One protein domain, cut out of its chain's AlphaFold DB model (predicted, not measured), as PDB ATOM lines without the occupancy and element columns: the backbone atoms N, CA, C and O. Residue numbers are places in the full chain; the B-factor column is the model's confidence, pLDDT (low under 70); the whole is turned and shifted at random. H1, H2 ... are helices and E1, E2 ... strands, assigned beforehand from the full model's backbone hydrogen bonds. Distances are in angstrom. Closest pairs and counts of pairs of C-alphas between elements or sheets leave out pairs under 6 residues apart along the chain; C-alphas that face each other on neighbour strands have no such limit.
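AT A GLANCE: This is residues 95 to 195 of the 204 residues of an uncharacterized protein of Ahniella affigens (UniProt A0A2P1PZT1). A small wall of three parallel strands has one helix, H3, over one of its faces, and H3 is the middle one of a row of three helices, with H1 on one side of it and H4 on the other, while the other face of the sheet is bare of named helices. H2 runs from the end of E1 away from the sheet, and the long stretch 158 to 176 loops out beyond the ends of the strands before H4. The printed part has 101 residues, with named elements in the order H1 E1 H2 H3 E2 H4 E3 and a sheet in the order E1 E2 E3. The class is mixed, helices and strands, with 50 residues, under half, in named elements. The whole is compact and rounded, with a radius of gyration of the C-alphas of 12.6 A and spans of 30 by 30 by 20 A.

IN THESE COORDINATES: After residues 95 to 107, which hold no named element, H1 takes residues 108 to 117, 14.1 A long, from C-alpha 108 at (-49.106, -37.187, 20.843). E1 is residues 121 to 124, 9.9 A, and H2, residues 125 to 135, 15.0 A, follows with no residue between. H3 is residues 140 to 148, 12.1 A. E2, residues 152 to 157, 13.8 A, begins at C-alpha 152 at (-50.473, -42.965, 35.710). H4 is residues 177 to 182, 10.1 A, and E3 is residues 188 to 191, 10.3 A, ending at C-alpha 191 at (-38.724, -53.331, 33.025).

HOW THE PARTS SIT: E2 is the inner strand. E1 and E2 are parallel at 14 degrees, with N 156 and O 123 2.8 A apart, within hydrogen-bond range. E2 and E3 are parallel at 15 degrees, with N 155 and O 188 at 2.9 A. E1, H2 H3, E2 and E2, H4, E3 are strand-helix-strand units, parallel neighbour strands joined through helices, each with a right-handed crossover. H3 is on the sheet at a height over the sheet of 11.0 A, over E1, and slantwise to it at 46 degrees on the local plane. H2 only grazes the sheet with residues 125 to 127. H3 and H4 touch, C-alphas of Ala 148 and Ala 182 closest at 5.2 A, at a steep tilt of 46 degrees, the same way. H1 and H3 only just touch, with 3 pairs of C-alphas within 8 A, Leu 115 and Leu 146 closest at 6.0 A. H1 and H4 are apart. In H1, H2 and H3 every O i to N i+4 pair is within hydrogen-bond range; in H4 0 of 2 are, beside 2 of 3 O i to N i+3 pairs.

THE WHOLE: The C-alphas of Gly 100 and Gln 185, the two farthest apart, are 36.6 A apart. The printed part has no cut. The link from E2 to H4, 19 residues, is long, and the other links are tight. The mean pLDDT of the printed part is 96.2, and no printed residue is under 70.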
ATOM      1  N   HIS A  95     -50.361 -47.335  22.553       96.06
ATOM      2  CA  HIS A  95     -49.524 -47.969  21.541       96.06
ATOM      3  C   HIS A  95     -48.604 -46.920  20.890       96.06
ATOM      4  O   HIS A  95     -48.227 -45.898  21.468       96.06
ATOM      5  N   TYR A  96     -48.237 -47.191  19.645       96.75
ATOM      6  CA  TYR A  96     -47.354 -46.423  18.794       96.75
ATOM      7  C   TYR A  96     -47.884 -46.462  17.351       96.75
ATOM      8  O   TYR A  96     -48.708 -47.319  17.004       96.75
ATOM      9  N   PRO A  97     -47.462 -45.524  16.486       96.31
ATOM     10  CA  PRO A  97     -47.964 -45.459  15.123       96.31
ATOM     11  C   PRO A  97     -47.475 -46.647  14.292       96.31
ATOM     12  O   PRO A  97     -46.330 -47.086  14.391       96.31
ATOM     13  N   THR A  98     -48.350 -47.141  13.420       94.88
ATOM     14  CA  THR A  98     -48.049 -48.173  12.422       94.88
ATOM     15  C   THR A  98     -48.471 -47.714  11.033       94.88
ATOM     16  O   THR A  98     -49.212 -46.740  10.871       94.88
ATOM     17  N   ASN A  99     -48.026 -48.436  10.001       90.88
ATOM     18  CA  ASN A  99     -48.529 -48.221   8.648       90.88
ATOM     19  C   ASN A  99     -50.054 -48.410   8.619       90.88
ATOM     20  O   ASN A  99     -50.559 -49.498   8.889       90.88
ATOM     21  N   GLY A 100     -50.774 -47.345   8.268       91.06
ATOM     22  CA  GLY A 100     -52.238 -47.330   8.244       91.06
ATOM     23  C   GLY A 100     -52.908 -46.950   9.567       91.06
ATOM     24  O   GLY A 100     -54.121 -47.098   9.643       91.06
ATOM     25  N   ASP A 101     -52.149 -46.472  10.567       93.75
ATOM     26  CA  ASP A 101     -52.652 -45.932  11.844       93.75
ATOM     27  C   ASP A 101     -53.711 -46.832  12.503       93.75
ATOM     28  O   ASP A 101     -54.866 -46.463  12.709       93.75
ATOM     29  N   GLN A 102     -53.330 -48.082  12.766       96.75
ATOM     30  CA  GLN A 102     -54.289 -49.113  13.164       96.75
ATOM     31  C   GLN A 102     -54.613 -49.105  14.661       96.75
ATOM     32  O   GLN A 102     -55.676 -49.593  15.050       96.75
ATOM     33  N   PHE A 103     -53.715 -48.581  15.496       97.88
ATOM     34  CA  PHE A 103     -53.824 -48.622  16.954       97.88
ATOM     35  C   PHE A 103     -54.407 -47.338  17.535       97.88
ATOM     36  O   PHE A 103     -54.151 -46.249  17.034       97.88
ATOM     37  N   LEU A 104     -55.178 -47.476  18.612       98.25
ATOM     38  CA  LEU A 104     -55.573 -46.369  19.481       98.25
ATOM     39  C   LEU A 104     -54.390 -45.926  20.349       98.25
ATOM     40  O   LEU A 104     -53.527 -46.745  20.662       98.25
ATOM     41  N   LEU A 105     -54.384 -44.653  20.772       97.88
ATOM     42  CA  LEU A 105     -53.291 -44.059  21.560       97.88
ATOM     43  C   LEU A 105     -51.928 -44.226  20.862       97.88
ATOM     44  O   LEU A 105     -50.976 -44.727  21.447       97.88
ATOM     45  N   SER A 106     -51.845 -43.831  19.594       97.81
ATOM     46  CA  SER A 106     -50.654 -43.983  18.748       97.81
ATOM     47  C   SER A 106     -50.003 -42.642  18.380       97.81
ATOM     48  O   SER A 106     -49.066 -42.596  17.585       97.81
ATOM     49  N   SER A 107     -50.490 -41.524  18.935       98.44
ATOM     50  CA  SER A 107     -50.023 -40.173  18.602       98.44
ATOM     51  C   SER A 107     -50.015 -39.234  19.808       98.44
ATOM     52  O   SER A 107     -50.807 -39.390  20.737       98.44
ATOM     53  N   TRP A 108     -49.174 -38.193  19.772       98.62
ATOM     54  CA  TRP A 108     -49.106 -37.187  20.843       98.62
ATOM     55  C   TRP A 108     -50.452 -36.531  21.156       98.62
ATOM     56  O   TRP A 108     -50.765 -36.302  22.321       98.62
ATOM     57  N   GLY A 109     -51.269 -36.267  20.131       98.62
ATOM     58  CA  GLY A 109     -52.600 -35.689  20.322       98.62
ATOM     59  C   GLY A 109     -53.509 -36.590  21.156       98.62
ATOM     60  O   GLY A 109     -54.247 -36.107  22.009       98.62
ATOM     61  N   GLU A 110     -53.422 -37.904  20.971       98.56
ATOM     62  CA  GLU A 110     -54.202 -38.856  21.759       98.56
ATOM     63  C   GLU A 110     -53.662 -39.049  23.171       98.56
ATOM     64  O   GLU A 110     -54.453 -39.153  24.103       98.56
ATOM     65  N   TYR A 111     -52.342 -39.024  23.352       98.69
ATOM     66  CA  TYR A 111     -51.740 -39.006  24.686       98.69
ATOM     67  C   TYR A 111     -52.125 -37.737  25.473       98.69
ATOM     68  O   TYR A 111     -52.418 -37.813  26.664       98.69
ATOM     69  N   ALA A 112     -52.240 -36.577  24.816       98.62
ATOM     70  CA  ALA A 112     -52.762 -35.360  25.446       98.62
ATOM     71  C   ALA A 112     -54.256 -35.475  25.818       98.62
ATOM     72  O   ALA A 112     -54.686 -34.991  26.873       98.62
ATOM     73  N   LEU A 113     -55.055 -36.145  24.978       98.50
ATOM     74  CA  LEU A 113     -56.450 -36.460  25.297       98.50
ATOM     75  C   LEU A 113     -56.553 -37.416  26.489       98.50
ATOM     76  O   LEU A 113     -57.391 -37.190  27.358       98.50
ATOM     77  N   LEU A 114     -55.693 -38.436  26.555       98.44
ATOM     78  CA  LEU A 114     -55.627 -39.383  27.667       98.44
ATOM     79  C   LEU A 114     -55.373 -38.665  28.996       98.44
ATOM     80  O   LEU A 114     -56.139 -38.844  29.944       98.44
ATOM     81  N   LEU A 115     -54.362 -37.789  29.033       98.31
ATOM     82  CA  LEU A 115     -54.044 -36.968  30.203       98.31
ATOM     83  C   LEU A 115     -55.256 -36.142  30.659       98.31
ATOM     84  O   LEU A 115     -55.598 -36.103  31.840       98.31
ATOM     85  N   SER A 116     -55.948 -35.518  29.704       98.12
ATOM     86  CA  SER A 116     -57.121 -34.682  29.977       98.12
ATOM     87  C   SER A 116     -58.342 -35.490  30.435       98.12
ATOM     88  O   SER A 116     -59.189 -34.972  31.164       98.12
ATOM     89  N   ALA A 117     -58.452 -36.755  30.018       97.50
ATOM     90  CA  ALA A 117     -59.606 -37.608  30.281       97.50
ATOM     91  C   ALA A 117     -59.670 -38.144  31.718       97.50
ATOM     92  O   ALA A 117     -60.733 -38.637  32.115       97.50
ATOM     93  N   ARG A 118     -58.574 -38.055  32.491       96.06
ATOM     94  CA  ARG A 118     -58.508 -38.512  33.895       96.06
ATOM     95  C   ARG A 118     -59.008 -39.950  34.078       96.06
ATOM     96  O   ARG A 118     -59.790 -40.262  34.975       96.06
ATOM     97  N   VAL A 119     -58.646 -40.808  33.133       98.00
ATOM     98  CA  VAL A 119     -58.800 -42.260  33.241       98.00
ATOM     99  C   VAL A 119     -57.467 -42.821  33.707       98.00
ATOM    100  O   VAL A 119     -56.443 -42.235  33.384       98.00
ATOM    101  N   ASP A 120     -57.466 -43.921  34.449       98.75
ATOM    102  CA  ASP A 120     -56.215 -44.582  34.807       98.75
ATOM    103  C   ASP A 120     -55.530 -45.146  33.550       98.75
ATOM    104  O   ASP A 120     -56.194 -45.634  32.629       98.75
ATOM    105  N   TYR A 121     -54.201 -45.075  33.495       98.81
ATOM    106  CA  TYR A 121     -53.405 -45.546  32.365       98.81
ATOM    107  C   TYR A 121     -52.030 -46.070  32.768       98.81
ATOM    108  O   TYR A 121     -51.506 -45.761  33.841       98.81
ATOM    109  N   ALA A 122     -51.452 -46.851  31.861       98.44
ATOM    110  CA  ALA A 122     -50.042 -47.209  31.861       98.44
ATOM    111  C   ALA A 122     -49.310 -46.450  30.748       98.44
ATOM    112  O   ALA A 122     -49.883 -46.188  29.686       98.44
ATOM    113  N   ILE A 123     -48.053 -46.087  30.997       98.31
ATOM    114  CA  ILE A 123     -47.167 -45.504  29.987       98.31
ATOM    115  C   ILE A 123     -46.036 -46.476  29.689       98.31
ATOM    116  O   ILE A 123     -45.186 -46.704  30.542       98.31
ATOM    117  N   ASP A 124     -45.978 -46.957  28.454       98.06
ATOM    118  CA  ASP A 124     -44.777 -47.578  27.911       98.06
ATOM    119  C   ASP A 124     -43.899 -46.496  27.258       98.06
ATOM    120  O   ASP A 124     -44.267 -45.855  26.266       98.06
ATOM    121  N   LEU A 125     -42.723 -46.253  27.844       98.12
ATOM    122  CA  LEU A 125     -41.798 -45.229  27.352       98.12
ATOM    123  C   LEU A 125     -41.105 -45.631  26.043       98.12
ATOM    124  O   LEU A 125     -40.723 -44.760  25.252       98.12
ATOM    125  N   SER A 126     -40.995 -46.929  25.774       96.88
ATOM    126  CA  SER A 126     -40.521 -47.459  24.501       96.88
ATOM    127  C   SER A 126     -41.538 -47.151  23.389       96.88
ATOM    128  O   SER A 126     -41.152 -46.659  22.321       96.88
ATOM    129  N   HIS A 127     -42.843 -47.291  23.648       98.19
ATOM    130  CA  HIS A 127     -43.895 -46.899  22.705       98.19
ATOM    131  C   HIS A 127     -43.831 -45.397  22.396       98.19
ATOM    132  O   HIS A 127     -43.860 -44.990  21.229       98.19
ATOM    133  N   LEU A 128     -43.648 -44.558  23.423       98.44
ATOM    134  CA  LEU A 128     -43.480 -43.113  23.238       98.44
ATOM    135  C   LEU A 128     -42.214 -42.752  22.458       98.44
ATOM    136  O   LEU A 128     -42.206 -41.742  21.750       98.44
ATOM    137  N   HIS A 129     -41.154 -43.564  22.524       98.19
ATOM    138  CA  HIS A 129     -39.992 -43.357  21.668       98.19
ATOM    139  C   HIS A 129     -40.337 -43.543  20.184       98.19
ATOM    140  O   HIS A 129     -39.921 -42.720  19.366       98.19
ATOM    141  N   ILE A 130     -41.159 -44.538  19.840       98.38
ATOM    142  CA  ILE A 130     -41.629 -44.755  18.463       98.38
ATOM    143  C   ILE A 130     -42.520 -43.589  18.009       98.38
ATOM    144  O   ILE A 130     -42.352 -43.076  16.901       98.38
ATOM    145  N   VAL A 131     -43.418 -43.098  18.875       98.50
ATOM    146  CA  VAL A 131     -44.222 -41.889  18.602       98.50
ATOM    147  C   VAL A 131     -43.310 -40.684  18.340       98.50
ATOM    148  O   VAL A 131     -43.536 -39.920  17.393       98.50
ATOM    149  N   ALA A 132     -42.252 -40.520  19.139       98.44
ATOM    150  CA  ALA A 132     -41.300 -39.427  18.984       98.44
ATOM    151  C   ALA A 132     -40.560 -39.488  17.645       98.44
ATOM    152  O   ALA A 132     -40.465 -38.482  16.939       98.44
ATOM    153  N   THR A 133     -40.085 -40.676  17.270       97.94
ATOM    154  CA  THR A 133     -39.367 -40.910  16.015       97.94
ATOM    155  C   THR A 133     -40.272 -40.699  14.806       97.94
ATOM    156  O   THR A 133     -39.902 -39.971  13.886       97.94
ATOM    157  N   ALA A 134     -41.489 -41.248  14.823       97.81
ATOM    158  CA  ALA A 134     -42.443 -41.111  13.723       97.81
ATOM    159  C   ALA A 134     -42.933 -39.665  13.524       97.81
ATOM    160  O   ALA A 134     -43.153 -39.232  12.395       97.81
ATOM    161  N   SER A 135     -43.101 -38.906  14.610       97.62
ATOM    162  CA  SER A 135     -43.543 -37.504  14.555       97.62
ATOM    163  C   SER A 135     -42.406 -36.494  14.363       97.62
ATOM    164  O   SER A 135     -42.670 -35.329  14.057       97.62
ATOM    165  N   GLY A 136     -41.153 -36.911  14.576       98.12
ATOM    166  CA  GLY A 136     -39.985 -36.028  14.621       98.12
ATOM    167  C   GLY A 136     -39.959 -35.091  15.835       98.12
ATOM    168  O   GLY A 136     -39.276 -34.067  15.795       98.12
ATOM    169  N   LYS A 137     -40.724 -35.389  16.896       97.62
ATOM    170  CA  LYS A 137     -40.886 -34.519  18.071       97.62
ATOM    171  C   LYS A 137     -40.849 -35.304  19.375       97.62
ATOM    172  O   LYS A 137     -41.561 -36.286  19.527       97.62
ATOM    173  N   GLN A 138     -40.091 -34.801  20.344       97.94
ATOM    174  CA  GLN A 138     -40.125 -35.270  21.731       97.94
ATOM    175  C   GLN A 138     -40.974 -34.305  22.565       97.94
ATOM    176  O   GLN A 138     -40.498 -33.239  22.958       97.94
ATOM    177  N   GLU A 139     -42.222 -34.666  22.855       98.25
ATOM    178  CA  GLU A 139     -43.128 -33.870  23.698       98.25
ATOM    179  C   GLU A 139     -42.794 -34.060  25.193       98.25
ATOM    180  O   GLU A 139     -43.593 -34.570  25.975       98.25
ATOM    181  N   ARG A 140     -41.575 -33.676  25.608       98.44
ATOM    182  CA  ARG A 140     -41.039 -33.923  26.968       98.44
ATOM    183  C   ARG A 140     -41.945 -33.374  28.075       98.44
ATOM    184  O   ARG A 140     -42.068 -34.003  29.119       98.44
ATOM    185  N   GLY A 141     -42.577 -32.220  27.837       98.50
ATOM    186  CA  GLY A 141     -43.533 -31.613  28.770       98.50
ATOM    187  C   GLY A 141     -44.757 -32.501  28.991       98.50
ATOM    188  O   GLY A 141     -45.040 -32.866  30.126       98.50
ATOM    189  N   LEU A 142     -45.403 -32.939  27.904       98.69
ATOM    190  CA  LEU A 142     -46.538 -33.863  27.966       98.69
ATOM    191  C   LEU A 142     -46.160 -35.184  28.643       98.69
ATOM    192  O   LEU A 142     -46.913 -35.683  29.467       98.69
ATOM    193  N   VAL A 143     -44.995 -35.749  28.314       98.69
ATOM    194  CA  VAL A 143     -44.523 -37.003  28.927       98.69
ATOM    195  C   VAL A 143     -44.318 -36.827  30.430       98.69
ATOM    196  O   VAL A 143     -44.763 -37.667  31.201       98.69
ATOM    197  N   SER A 144     -43.703 -35.722  30.858       98.69
ATOM    198  CA  SER A 144     -43.545 -35.399  32.280       98.69
ATOM    199  C   SER A 144     -44.899 -35.276  32.990       98.69
ATOM    200  O   SER A 144     -45.085 -35.843  34.061       98.69
ATOM    201  N   GLU A 145     -45.873 -34.596  32.376       98.69
ATOM    202  CA  GLU A 145     -47.225 -34.449  32.933       98.69
ATOM    203  C   GLU A 145     -47.992 -35.777  32.999       98.69
ATOM    204  O   GLU A 145     -48.686 -36.031  33.983       98.69
ATOM    205  N   LEU A 146     -47.847 -36.636  31.983       98.69
ATOM    206  CA  LEU A 146     -48.389 -37.995  31.996       98.69
ATOM    207  C   LEU A 146     -47.794 -38.795  33.156       98.69
ATOM    208  O   LEU A 146     -48.526 -39.328  33.980       98.69
ATOM    209  N   LEU A 147     -46.467 -38.830  33.266       98.75
ATOM    210  CA  LEU A 147     -45.784 -39.575  34.322       98.75
ATOM    211  C   LEU A 147     -46.150 -39.062  35.722       98.75
ATOM    212  O   LEU A 147     -46.371 -39.867  36.623       98.75
ATOM    213  N   ALA A 148     -46.268 -37.745  35.904       98.62
ATOM    214  CA  ALA A 148     -46.575 -37.126  37.194       98.62
ATOM    215  C   ALA A 148     -48.045 -37.250  37.623       98.62
ATOM    216  O   ALA A 148     -48.387 -36.924  38.762       98.62
ATOM    217  N   SER A 149     -48.932 -37.687  36.731       98.62
ATOM    218  CA  SER A 149     -50.358 -37.802  37.019       98.62
ATOM    219  C   SER A 149     -50.653 -38.915  38.026       98.62
ATOM    220  O   SER A 149     -50.165 -40.032  37.886       98.62
ATOM    221  N   GLU A 150     -51.569 -38.671  38.967       98.31
ATOM    222  CA  GLU A 150     -52.102 -39.717  39.862       98.31
ATOM    223  C   GLU A 150     -52.807 -40.861  39.106       98.31
ATOM    224  O   GLU A 150     -52.979 -41.966  39.633       98.31
ATOM    225  N   HIS A 151     -53.203 -40.599  37.857       98.62
ATOM    226  CA  HIS A 151     -53.822 -41.557  36.946       98.62
ATOM    227  C   HIS A 151     -52.808 -42.409  36.171       98.62
ATOM    228  O   HIS A 151     -53.201 -43.415  35.585       98.62
ATOM    229  N   CYS A 152     -51.516 -42.069  36.191       98.62
ATOM    230  CA  CYS A 152     -50.473 -42.965  35.710       98.62
ATOM    231  C   CYS A 152     -50.206 -44.021  36.787       98.62
ATOM    232  O   CYS A 152     -49.630 -43.738  37.836       98.62
ATOM    233  N   ILE A 153     -50.692 -45.242  36.564       98.38
ATOM    234  CA  ILE A 153     -50.653 -46.305  37.580       98.38
ATOM    235  C   ILE A 153     -49.480 -47.258  37.396       98.38
ATOM    236  O   ILE A 153     -49.107 -47.961  38.345       98.38
ATOM    237  N   GLU A 154     -48.935 -47.294  36.182       98.06
ATOM    238  CA  GLU A 154     -47.827 -48.140  35.750       98.06
ATOM    239  C   GLU A 154     -46.980 -47.416  34.701       98.06
ATOM    240  O   GLU A 154     -47.499 -46.674  33.866       98.06
ATOM    241  N   VAL A 155     -45.670 -47.650  34.751       98.31
ATOM    242  CA  VAL A 155     -44.710 -47.172  33.756       98.31
ATOM    243  C   VAL A 155     -43.831 -48.342  33.339       98.31
ATOM    244  O   VAL A 155     -43.163 -48.952  34.181       98.31
ATOM    245  N   HIS A 156     -43.841 -48.650  32.049       97.56
ATOM    246  CA  HIS A 156     -43.068 -49.736  31.469       97.56
ATOM    247  C   HIS A 156     -41.785 -49.178  30.864       97.56
ATOM    248  O   HIS A 156     -41.782 -48.153  30.172       97.56
ATOM    249  N   LEU A 157     -40.679 -49.845  31.181       96.81
ATOM    250  CA  LEU A 157     -39.335 -49.417  30.827       96.81
ATOM    251  C   LEU A 157     -38.675 -50.474  29.939       96.81
ATOM    252  O   LEU A 157     -38.373 -51.584  30.384       96.81
ATOM    253  N   SER A 158     -38.402 -50.120  28.692       96.44
ATOM    254  CA  SER A 158     -37.582 -50.914  27.779       96.44
ATOM    255  C   SER A 158     -37.027 -50.015  26.670       96.44
ATOM    256  O   SER A 158     -37.550 -48.929  26.409       96.44
ATOM    257  N   GLY A 159     -35.927 -50.428  26.046       95.19
ATOM    258  CA  GLY A 159     -35.316 -49.708  24.932       95.19
ATOM    259  C   GLY A 159     -35.896 -50.125  23.578       95.19
ATOM    260  O   GLY A 159     -36.406 -51.236  23.399       95.19
ATOM    261  N   ASN A 160     -35.766 -49.248  22.584       95.38
ATOM    262  CA  ASN A 160     -35.888 -49.563  21.158       95.38
ATOM    263  C   ASN A 160     -35.164 -48.494  20.323       95.38
ATOM    264  O   ASN A 160     -34.723 -47.478  20.851       95.38
ATOM    265  N   ASP A 161     -35.036 -48.723  19.017       94.81
ATOM    266  CA  ASP A 161     -34.437 -47.767  18.072       94.81
ATOM    267  C   ASP A 161     -35.438 -46.732  17.512       94.81
ATOM    268  O   ASP A 161     -35.132 -45.984  16.579       94.81
ATOM    269  N   GLY A 162     -36.662 -46.709  18.048       95.06
ATOM    270  CA  GLY A 162     -37.753 -45.848  17.616       95.06
ATOM    271  C   GLY A 162     -38.474 -46.303  16.345       95.06
ATOM    272  O   GLY A 162     -39.379 -45.601  15.896       95.06
ATOM    273  N   THR A 163     -38.111 -47.440  15.740       94.06
ATOM    274  CA  THR A 163     -38.747 -47.918  14.495       94.06
ATOM    275  C   THR A 163     -39.836 -48.959  14.722       94.06
ATOM    276  O   THR A 163     -40.743 -49.097  13.899       94.06
ATOM    277  N   ARG A 164     -39.744 -49.717  15.814       93.06
ATOM    278  CA  ARG A 164     -40.670 -50.797  16.162       93.06
ATOM    279  C   ARG A 164     -40.537 -51.159  17.633       93.06
ATOM    280  O   ARG A 164     -39.554 -50.811  18.279       93.06
ATOM    281  N   ASP A 165     -41.501 -51.926  18.110       93.94
ATOM    282  CA  ASP A 165     -41.518 -52.418  19.476       93.94
ATOM    283  C   ASP A 165     -40.574 -53.621  19.650       93.94
ATOM    284  O   ASP A 165     -40.850 -54.725  19.173       93.94
ATOM    285  N   GLN A 166     -39.391 -53.379  20.223       93.12
ATOM    286  CA  GLN A 166     -38.320 -54.380  20.342       93.12
ATOM    287  C   GLN A 166     -38.097 -54.867  21.771       93.12
ATOM    288  O   GLN A 166     -37.562 -55.964  21.935       93.12
ATOM    289  N   HIS A 167     -38.445 -54.049  22.770       91.88
ATOM    290  CA  HIS A 167     -38.148 -54.289  24.183       91.88
ATOM    291  C   HIS A 167     -36.684 -54.699  24.436       91.88
ATOM    292  O   HIS A 167     -36.411 -55.696  25.107       91.88
ATOM    293  N   VAL A 168     -35.715 -53.977  23.862       92.81
ATOM    294  CA  VAL A 168     -34.285 -54.239  24.121       92.81
ATOM    295  C   VAL A 168     -33.855 -53.675  25.476       92.81
ATOM    296  O   VAL A 168     -34.596 -52.932  26.118       92.81
ATOM    297  N   ALA A 169     -32.659 -54.053  25.928       93.31
ATOM    298  CA  ALA A 169     -32.083 -53.508  27.152       93.31
ATOM    299  C   ALA A 169     -31.861 -51.995  27.041       93.31
ATOM    300  O   ALA A 169     -31.420 -51.517  25.997       93.31
ATOM    301  N   ILE A 170     -32.125 -51.286  28.136       93.19
ATOM    302  CA  ILE A 170     -31.875 -49.851  28.264       93.19
ATOM    303  C   ILE A 170     -30.363 -49.618  28.332       93.19
ATOM    304  O   ILE A 170     -29.681 -50.205  29.179       93.19
ATOM    305  N   ASP A 171     -29.833 -48.761  27.459       90.25
ATOM    306  CA  ASP A 171     -28.387 -48.506  27.362       90.25
ATOM    307  C   ASP A 171     -27.952 -47.108  27.830       90.25
ATOM    308  O   ASP A 171     -26.752 -46.837  27.945       90.25
ATOM    309  N   GLY A 172     -28.913 -46.246  28.177       89.69
ATOM    310  CA  GLY A 172     -28.663 -44.892  28.661       89.69
ATOM    311  C   GLY A 172     -28.827 -43.814  27.588       89.69
ATOM    312  O   GLY A 172     -28.766 -42.628  27.920       89.69
ATOM    313  N   GLY A 173     -29.020 -44.192  26.321       91.31
ATOM    314  CA  GLY A 173     -29.247 -43.270  25.208       91.31
ATOM    315  C   GLY A 173     -30.684 -42.746  25.104       91.31
ATOM    316  O   GLY A 173     -30.954 -41.829  24.322       91.31
ATOM    317  N   GLU A 174     -31.620 -43.301  25.869       95.50
ATOM    318  CA  GLU A 174     -33.037 -43.000  25.754       95.50
ATOM    319  C   GLU A 174     -33.372 -41.618  26.323       95.50
ATOM    320  O   GLU A 174     -33.191 -41.311  27.503       95.50
ATOM    321  N   TRP A 175     -33.937 -40.763  25.470       96.69
ATOM    322  CA  TRP A 175     -34.225 -39.363  25.791       96.69
ATOM    323  C   TRP A 175     -35.189 -39.177  26.970       96.69
ATOM    324  O   TRP A 175     -35.198 -38.100  27.572       96.69
ATOM    325  N   TRP A 176     -36.012 -40.184  27.270       96.50
ATOM    326  CA  TRP A 176     -37.020 -40.166  28.330       96.50
ATOM    327  C   TRP A 176     -36.475 -40.594  29.699       96.50
ATOM    328  O   TRP A 176     -37.190 -40.438  30.686       96.50
ATOM    329  N   LEU A 177     -35.232 -41.087  29.805       96.12
ATOM    330  CA  LEU A 177     -34.683 -41.590  31.074       96.12
ATOM    331  C   LEU A 177     -34.711 -40.556  32.195       96.12
ATOM    332  O   LEU A 177     -35.069 -40.873  33.327       96.12
ATOM    333  N   GLU A 178     -34.387 -39.300  31.889       95.19
ATOM    334  CA  GLU A 178     -34.434 -38.233  32.893       95.19
ATOM    335  C   GLU A 178     -35.859 -37.908  33.368       95.19
ATOM    336  O   GLU A 178     -36.031 -37.386  34.470       95.19
ATOM    337  N   LEU A 179     -36.876 -38.247  32.568       97.56
ATOM    338  CA  LEU A 179     -38.283 -37.986  32.871       97.56
ATOM    339  C   LEU A 179     -38.877 -39.043  33.806       97.56
ATOM    340  O   LEU A 179     -39.886 -38.770  34.444       97.56
ATOM    341  N   VAL A 180     -38.242 -40.210  33.956       96.62
ATOM    342  CA  VAL A 180     -38.703 -41.278  34.864       96.62
ATOM    343  C   VAL A 180     -38.833 -40.770  36.305       96.62
ATOM    344  O   VAL A 180     -39.735 -41.180  37.026       96.62
ATOM    345  N   ASN A 181     -37.996 -39.811  36.712       95.38
ATOM    346  CA  ASN A 181     -38.066 -39.190  38.039       95.38
ATOM    347  C   ASN A 181     -39.328 -38.340  38.264       95.38
ATOM    348  O   ASN A 181     -39.616 -37.985  39.404       95.38
ATOM    349  N   ALA A 182     -40.061 -37.991  37.203       97.00
ATOM    350  CA  ALA A 182     -41.346 -37.310  37.305       97.00
ATOM    351  C   ALA A 182     -42.501 -38.275  37.607       97.00
ATOM    352  O   ALA A 182     -43.601 -37.801  37.876       97.00
ATOM    353  N   ALA A 183     -42.279 -39.596  37.560       98.19
ATOM    354  CA  ALA A 183     -43.323 -40.580  37.809       98.19
ATOM    355  C   ALA A 183     -43.995 -40.353  39.169       98.19
ATOM    356  O   ALA A 183     -43.334 -40.152  40.192       98.19
ATOM    357  N   HIS A 184     -45.325 -40.400  39.170       98.19
ATOM    358  CA  HIS A 184     -46.121 -40.274  40.376       98.19
ATOM    359  C   HIS A 184     -45.691 -41.330  41.404       98.19
ATOM    360  O   HIS A 184     -45.463 -42.487  41.058       98.19
ATOM    361  N   GLN A 185     -45.614 -40.952  42.683       97.06
ATOM    362  CA  GLN A 185     -45.059 -41.805  43.748       97.06
ATOM    363  C   GLN A 185     -45.769 -43.164  43.908       97.06
ATOM    364  O   GLN A 185     -45.176 -44.119  44.405       97.06
ATOM    365  N   ASP A 186     -47.036 -43.242  43.493       95.81
ATOM    366  CA  ASP A 186     -47.859 -44.454  43.575       95.81
ATOM    367  C   ASP A 186     -47.843 -45.292  42.282       95.81
ATOM    368  O   ASP A 186     -48.412 -46.392  42.252       95.81
ATOM    369  N   ALA A 187     -47.208 -44.795  41.216       97.38
ATOM    370  CA  ALA A 187     -47.042 -45.526  39.968       97.38
ATOM    371  C   ALA A 187     -46.043 -46.675  40.163       97.38
ATOM    372  O   ALA A 187     -45.002 -46.530  40.802       97.38
ATOM    373  N   THR A 188     -46.353 -47.848  39.613       96.94
ATOM    374  CA  THR A 188     -45.406 -48.973  39.613       96.94
ATOM    375  C   THR A 188     -44.515 -48.901  38.380       96.94
ATOM    376  O   THR A 188     -45.019 -48.878  37.264       96.94
ATOM    377  N   LEU A 189     -43.199 -48.894  38.581       96.62
ATOM    378  CA  LEU A 189     -42.208 -48.905  37.506       96.62
ATOM    379  C   LEU A 189     -41.635 -50.316  37.373       96.62
ATOM    380  O   LEU A 189     -41.216 -50.903  38.375       96.62
ATOM    381  N   PHE A 190     -41.582 -50.855  36.159       92.75
ATOM    382  CA  PHE A 190     -40.927 -52.136  35.902       92.75
ATOM    383  C   PHE A 190     -40.345 -52.209  34.491       92.75
ATOM    384  O   PHE A 190     -40.705 -51.438  33.606       92.75
ATOM    385  N   THR A 191     -39.400 -53.128  34.306       92.38
ATOM    386  CA  THR A 191     -38.724 -53.331  33.025       92.38
ATOM    387  C   THR A 191     -39.389 -54.438  32.220       92.38
ATOM    388  O   THR A 191     -39.600 -55.526  32.763       92.38
ATOM    389  N   GLU A 192     -39.609 -54.211  30.928       88.06
ATOM    390  CA  GLU A 192     -40.167 -55.202  29.987       88.06
ATOM    391  C   GLU A 192     -39.118 -55.785  29.027       88.06
ATOM    392  O   GLU A 192     -39.431 -56.558  28.126       88.06
ATOM    393  N   GLU A 193     -37.843 -55.463  29.263       86.94
ATOM    394  CA  GLU A 193     -36.706 -55.918  28.464       86.94
ATOM    395  C   GLU A 193     -36.720 -57.434  28.206       86.94
ATOM    396  O   GLU A 193     -36.722 -58.262  29.130       86.94
ATOM    397  N   ILE A 194     -36.582 -57.817  26.939       81.38
ATOM    398  CA  ILE A 194     -36.293 -59.193  26.556       81.38
ATOM    399  C   ILE A 194     -34.838 -59.479  26.913       81.38
ATOM    400  O   ILE A 194     -33.900 -59.173  26.177       81.38
ATOM    401  N   ARG A 195     -34.639 -60.128  28.057       71.69
ATOM    402  CA  ARG A 195     -33.331 -60.668  28.419       71.69
ATOM    403  C   ARG A 195     -33.155 -62.019  27.745       71.69
ATOM    404  O   ARG A 195     -33.772 -63.007  28.152       71.69
TER     405      ARG A 195